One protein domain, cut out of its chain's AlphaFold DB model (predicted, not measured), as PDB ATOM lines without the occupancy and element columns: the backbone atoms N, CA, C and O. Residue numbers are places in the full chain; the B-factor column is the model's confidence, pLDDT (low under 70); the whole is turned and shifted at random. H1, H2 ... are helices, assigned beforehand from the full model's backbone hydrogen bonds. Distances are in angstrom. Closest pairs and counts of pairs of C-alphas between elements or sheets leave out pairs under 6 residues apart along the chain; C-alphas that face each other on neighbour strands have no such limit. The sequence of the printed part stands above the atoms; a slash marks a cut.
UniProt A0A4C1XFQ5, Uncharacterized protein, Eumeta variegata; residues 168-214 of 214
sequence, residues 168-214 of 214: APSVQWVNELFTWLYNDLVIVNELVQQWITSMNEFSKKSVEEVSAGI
ATOM      1  N   ALA A 168     -45.795 203.228   5.428       84.44
ATOM      2  CA  ALA A 168     -47.001 203.977   5.059       84.44
ATOM      3  C   ALA A 168     -47.900 203.279   4.006       84.44
ATOM      4  O   ALA A 168     -49.115 203.269   4.213       84.44
ATOM      5  N   PRO A 169     -47.373 202.654   2.929       84.12
ATOM      6  CA  PRO A 169     -48.213 201.945   1.956       84.12
ATOM      7  C   PRO A 169     -48.935 200.732   2.557       84.12
ATOM      8  O   PRO A 169     -50.116 200.518   2.297       84.12
ATOM      9  N   SER A 170     -48.246 199.961   3.402       86.00
ATOM     10  CA  SER A 170     -48.814 198.791   4.081       86.00
ATOM     11  C   SER A 170     -49.904 199.206   5.069       86.00
ATOM     12  O   SER A 170     -50.973 198.606   5.107       86.00
ATOM     13  N   VAL A 171     -49.664 200.281   5.825       89.19
ATOM     14  CA  VAL A 171     -50.634 200.851   6.771       89.19
ATOM     15  C   VAL A 171     -51.893 201.342   6.055       89.19
ATOM     16  O   VAL A 171     -53.001 201.092   6.528       89.19
ATOM     17  N   GLN A 172     -51.744 202.013   4.910       88.19
ATOM     18  CA  GLN A 172     -52.882 202.456   4.099       88.19
ATOM     19  C   GLN A 172     -53.704 201.270   3.602       88.19
ATOM     20  O   GLN A 172     -54.914 201.252   3.809       88.19
ATOM     21  N   TRP A 173     -53.050 200.246   3.051       90.56
ATOM     22  CA  TRP A 173     -53.735 199.048   2.569       90.56
ATOM     23  C   TRP A 173     -54.505 198.321   3.680       90.56
ATOM     24  O   TRP A 173     -55.669 197.967   3.497       90.56
ATOM     25  N   VAL A 174     -53.895 198.145   4.859       90.25
ATOM     26  CA  VAL A 174     -54.551 197.501   6.012       90.25
ATOM     27  C   VAL A 174     -55.758 198.314   6.488       90.25
ATOM     28  O   VAL A 174     -56.813 197.751   6.768       90.25
ATOM     29  N   ASN A 175     -55.632 199.640   6.553       88.25
ATOM     30  CA  ASN A 175     -56.729 200.511   6.973       88.25
ATOM     31  C   ASN A 175     -57.870 200.559   5.943       88.25
ATOM     32  O   ASN A 175     -59.039 200.597   6.334       88.25
ATOM     33  N   GLU A 176     -57.563 200.511   4.645       87.38
ATOM     34  CA  GLU A 176     -58.560 200.375   3.574       87.38
ATOM     35  C   GLU A 176     -59.282 199.028   3.651       87.38
ATOM     36  O   GLU A 176     -60.511 198.984   3.562       87.38
ATOM     37  N   LEU A 177     -58.544 197.945   3.904       86.81
ATOM     38  CA  LEU A 177     -59.112 196.614   4.101       86.81
ATOM     39  C   LEU A 177     -60.035 196.567   5.322       86.81
ATOM     40  O   LEU A 177     -61.143 196.046   5.220       86.81
ATOM     41  N   PHE A 178     -59.622 197.124   6.464       86.25
ATOM     42  CA  PHE A 178     -60.479 197.189   7.648       86.25
ATOM     43  C   PHE A 178     -61.708 198.057   7.411       86.25
ATOM     44  O   PHE A 178     -62.808 197.664   7.783       86.25
ATOM     45  N   THR A 179     -61.561 199.194   6.737       84.38
ATOM     46  CA  THR A 179     -62.710 200.043   6.397       84.38
ATOM     47  C   THR A 179     -63.688 199.311   5.479       84.38
ATOM     48  O   THR A 179     -64.894 199.395   5.692       84.38
ATOM     49  N   TRP A 180     -63.190 198.553   4.499       85.56
ATOM     50  CA  TRP A 180     -64.017 197.723   3.624       85.56
ATOM     51  C   TRP A 180     -64.715 196.594   4.388       85.56
ATOM     52  O   TRP A 180     -65.923 196.416   4.248       85.56
ATOM     53  N   LEU A 181     -63.976 195.877   5.235       83.94
ATOM     54  CA  LEU A 181     -64.482 194.739   5.993       83.94
ATOM     55  C   LEU A 181     -65.562 195.164   6.999       83.94
ATOM     56  O   LEU A 181     -66.619 194.551   7.057       83.94
ATOM     57  N   TYR A 182     -65.335 196.247   7.749       80.50
ATOM     58  CA  TYR A 182     -66.291 196.760   8.739       80.50
ATOM     59  C   TYR A 182     -67.479 197.519   8.130       80.50
ATOM     60  O   TYR A 182     -68.441 197.803   8.845       80.50
ATOM     61  N   ASN A 183     -67.447 197.832   6.831       81.81
ATOM     62  CA  ASN A 183     -68.593 198.416   6.133       81.81
ATOM     63  C   ASN A 183     -69.770 197.427   6.046       81.81
ATOM     64  O   ASN A 183     -70.926 197.849   6.042       81.81
ATOM     65  N   ASP A 184     -69.486 196.119   6.024       82.12
ATOM     66  CA  ASP A 184     -70.492 195.060   6.046       82.12
ATOM     67  C   ASP A 184     -70.372 194.208   7.320       82.12
ATOM     68  O   ASP A 184     -69.637 193.223   7.406       82.12
ATOM     69  N   LEU A 185     -71.136 194.598   8.342       77.31
ATOM     70  CA  LEU A 185     -71.147 193.919   9.637       77.31
ATOM     71  C   LEU A 185     -71.699 192.488   9.569       77.31
ATOM     72  O   LEU A 185     -71.437 191.708  10.485       77.31
ATOM     73  N   VAL A 186     -72.435 192.126   8.512       80.06
ATOM     74  CA  VAL A 186     -72.897 190.746   8.310       80.06
ATOM     75  C   VAL A 186     -71.700 189.853   7.999       80.06
ATOM     76  O   VAL A 186     -71.528 188.826   8.656       80.06
ATOM     77  N   ILE A 187     -70.824 190.301   7.095       82.88
ATOM     78  CA  ILE A 187     -69.587 189.591   6.737       82.88
ATOM     79  C   ILE A 187     -68.650 189.496   7.945       82.88
ATOM     80  O   ILE A 187     -68.092 188.431   8.199       82.88
ATOM     81  N   VAL A 188     -68.502 190.571   8.732       84.44
ATOM     82  CA  VAL A 188     -67.680 190.538   9.960       84.44
ATOM     83  C   VAL A 188     -68.206 189.499  10.946       84.44
ATOM     84  O   VAL A 188     -67.431 188.721  11.496       84.44
ATOM     85  N   ASN A 189     -69.518 189.474  11.177       84.50
ATOM     86  CA  ASN A 189     -70.124 188.548  12.124       84.50
ATOM     87  C   ASN A 189     -69.986 187.086  11.665       84.50
ATOM     88  O   ASN A 189     -69.667 186.220  12.479       84.50
ATOM     89  N   GLU A 190     -70.175 186.812  10.373       88.12
ATOM     90  CA  GLU A 190     -69.966 185.480   9.792       88.12
ATOM     91  C   GLU A 190     -68.496 185.054   9.884       88.12
ATOM     92  O   GLU A 190     -68.199 183.956  10.353       88.12
ATOM     93  N   LEU A 191     -67.565 185.948   9.541       87.69
ATOM     94  CA  LEU A 191     -66.128 185.700   9.646       87.69
ATOM     95  C   LEU A 191     -65.711 185.379  11.085       87.69
ATOM     96  O   LEU A 191     -64.962 184.431  11.311       87.69
ATOM     97  N   VAL A 192     -66.205 186.141  12.063       88.56
ATOM     98  CA  VAL A 192     -65.914 185.909  13.484       88.56
ATOM     99  C   VAL A 192     -66.491 184.571  13.947       88.56
ATOM    100  O   VAL A 192     -65.811 183.832  14.656       88.56
ATOM    101  N   GLN A 193     -67.704 184.206  13.531       88.69
ATOM    102  CA  GLN A 193     -68.292 182.909  13.879       88.69
ATOM    103  C   GLN A 193     -67.542 181.737  13.236       88.69
ATOM    104  O   GLN A 193     -67.280 180.733  13.906       88.69
ATOM    105  N   GLN A 194     -67.142 181.876  11.972       89.56
ATOM    106  CA  GLN A 194     -66.336 180.882  11.270       89.56
ATOM    107  C   GLN A 194     -64.957 180.735  11.926       89.56
ATOM    108  O   GLN A 194     -64.489 179.615  12.117       89.56
ATOM    109  N   TRP A 195     -64.342 181.849  12.335       92.75
ATOM    110  CA  TRP A 195     -63.079 181.874  13.073       92.75
ATOM    111  C   TRP A 195     -63.194 181.185  14.431       92.75
ATOM    112  O   TRP A 195     -62.376 180.340  14.774       92.75
ATOM    113  N   ILE A 196     -64.217 181.517  15.220       91.75
ATOM    114  CA  ILE A 196     -64.442 180.881  16.523       91.75
ATOM    115  C   ILE A 196     -64.643 179.377  16.333       91.75
ATOM    116  O   ILE A 196     -64.081 178.581  17.081       91.75
ATOM    117  N   THR A 197     -65.411 178.976  15.322       89.50
ATOM    118  CA  THR A 197     -65.664 177.562  15.030       89.50
ATOM    119  C   THR A 197     -64.384 176.840  14.623       89.50
ATOM    120  O   THR A 197     -64.087 175.797  15.202       89.50
ATOM    121  N   SER A 198     -63.591 177.405  13.707       87.44
ATOM    122  CA  SER A 198     -62.331 176.799  13.259       87.44
ATOM    123  C   SER A 198     -61.290 176.738  14.374       87.44
ATOM    124  O   SER A 198     -60.593 175.737  14.509       87.44
ATOM    125  N   MET A 199     -61.217 177.765  15.221       84.94
ATOM    126  CA  MET A 199     -60.294 177.812  16.349       84.94
ATOM    127  C   MET A 199     -60.697 176.811  17.434       84.94
ATOM    128  O   MET A 199     -59.850 176.090  17.948       84.94
ATOM    129  N   ASN A 200     -61.992 176.694  17.729       88.50
ATOM    130  CA  ASN A 200     -62.499 175.677  18.647       88.50
ATOM    131  C   ASN A 200     -62.284 174.258  18.103       88.50
ATOM    132  O   ASN A 200     -61.986 173.345  18.871       88.50
ATOM    133  N   GLU A 201     -62.444 174.056  16.795       86.88
ATOM    134  CA  GLU A 201     -62.150 172.780  16.141       86.88
ATOM    135  C   GLU A 201     -60.653 172.451  16.214       86.88
ATOM    136  O   GLU A 201     -60.291 171.328  16.562       86.88
ATOM    137  N   PHE A 202     -59.784 173.438  15.977       79.44
ATOM    138  CA  PHE A 202     -58.338 173.299  16.133       79.44
ATOM    139  C   PHE A 202     -57.950 172.971  17.580       79.44
ATOM    140  O   PHE A 202     -57.187 172.039  17.812       79.44
ATOM    141  N   SER A 203     -58.528 173.660  18.569       81.19
ATOM    142  CA  SER A 203     -58.282 173.366  19.983       81.19
ATOM    143  C   SER A 203     -58.709 171.948  20.362       81.19
ATOM    144  O   SER A 203     -57.973 171.270  21.073       81.19
ATOM    145  N   LYS A 204     -59.847 171.456  19.857       74.44
ATOM    146  CA  LYS A 204     -60.285 170.071  20.101       74.44
ATOM    147  C   LYS A 204     -59.322 169.047  19.502       74.44
ATOM    148  O   LYS A 204     -58.895 168.150  20.220       74.44
ATOM    149  N   LYS A 205     -58.916 169.236  18.242       69.94
ATOM    150  CA  LYS A 205     -57.940 168.357  17.576       69.94
ATOM    151  C   LYS A 205     -56.590 168.360  18.296       69.94
ATOM    152  O   LYS A 205     -56.041 167.299  18.555       69.94
ATOM    153  N   SER A 206     -56.115 169.530  18.728       66.69
ATOM    154  CA  SER A 206     -54.852 169.639  19.470       66.69
ATOM    155  C   SER A 206     -54.878 168.934  20.834       66.69
ATOM    156  O   SER A 206     -53.864 168.397  21.263       66.69
ATOM    157  N   VAL A 207     -56.030 168.887  21.519       59.31
ATOM    158  CA  VAL A 207     -56.169 168.165  22.797       59.31
ATOM    159  C   VAL A 207     -56.244 166.658  22.566       59.31
ATOM    160  O   VAL A 207     -55.646 165.900  23.325       59.31
ATOM    161  N   GLU A 208     -56.938 166.221  21.516       58.59
ATOM    162  CA  GLU A 208     -57.015 164.807  21.140       58.59
ATOM    163  C   GLU A 208     -55.633 164.255  20.762       58.59
ATOM    164  O   GLU A 208     -55.253 163.199  21.268       58.59
ATOM    165  N   GLU A 209     -54.839 165.003  19.994       53.16
ATOM    166  CA  GLU A 209     -53.467 164.627  19.614       53.16
ATOM    167  C   GLU A 209     -52.507 164.564  20.817       53.16
ATOM    168  O   GLU A 209     -51.687 163.652  20.896       53.16
ATOM    169  N   VAL A 210     -52.647 165.461  21.801       52.78
ATOM    170  CA  VAL A 210     -51.850 165.419  23.045       52.78
ATOM    171  C   VAL A 210     -52.317 164.299  23.988       52.78
ATOM    172  O   VAL A 210     -51.501 163.701  24.684       52.78
ATOM    173  N   SER A 211     -53.614 163.973  24.004       46.00
ATOM    174  CA  SER A 211     -54.168 162.897  24.844       46.00
ATOM    175  C   SER A 211     -53.948 161.488  24.286       46.00
ATOM    176  O   SER A 211     -53.942 160.534  25.054       46.00
ATOM    177  N   ALA A 212     -53.754 161.347  22.973       49.34
ATOM    178  CA  ALA A 212     -53.432 160.073  22.332       49.34
ATOM    179  C   ALA A 212     -51.935 159.709  22.426       49.34
ATOM    180  O   ALA A 212     -51.552 158.608  22.033       49.34
ATOM    181  N   GLY A 213     -51.100 160.631  22.921       46.09
ATOM    182  CA  GLY A 213     -49.650 160.474  23.079       46.09
ATOM    183  C   GLY A 213     -49.161 160.232  24.515       46.09
ATOM    184  O   GLY A 213     -47.949 160.216  24.725       46.09
ATOM    185  N   ILE A 214     -50.063 160.055  25.490       41.03
ATOM    186  CA  ILE A 214     -49.763 159.612  26.870       41.03
ATOM    187  C   ILE A 214     -50.442 158.263  27.098       41.03
ATOM    188  O   ILE A 214     -49.778 157.361  27.654       41.03
TER     189      ILE A 214
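This is residues 168 to 214 of the 214 residues of an uncharacterized protein of Eumeta variegata (UniProt A0A4C1XFQ5). Two helices meet at their ends in an L, the long arm being H2 and the shorter one H1, with a tight corner between them and the space inside the corner empty. Beyond the corner both arms stand free, and a short tail follows the far end of H2. The printed part has 47 residues with two named helices, H1 then H2, and no named strand: all helix. It is extended, with a radius of gyration of the C-alphas of 16.9 A, and flat, spanning 49 by 27 by 5 A.

H2, residues 185 to 211, and H1, residues 168 to 183, only just touch, with 3 pairs of C-alphas within 8 A, and only at the corner by their link. The closest C-alphas, of Tyr 182 and Val 188, are 6.5 A apart. Their lines are about perpendicular, at 77 degrees. In H1 and H2 every O i to N i+4 pair is within hydrogen-bond range.

H2 is 38.5 A long, from C-alpha 185 at (-71.147, 193.919, 9.637) to C-alpha 211 at (-54.168, 162.897, 24.844). H1 is 22.3 A long and begins at C-alpha 168, (-47.001, 203.977, 5.059).

The C-alphas farthest apart, of Ala 168 and Ile 214, are 49.5 A apart. The printed part has no cut, and its one link, H1 to H2, is tight. Residues 205 to 214 have pLDDT under 70.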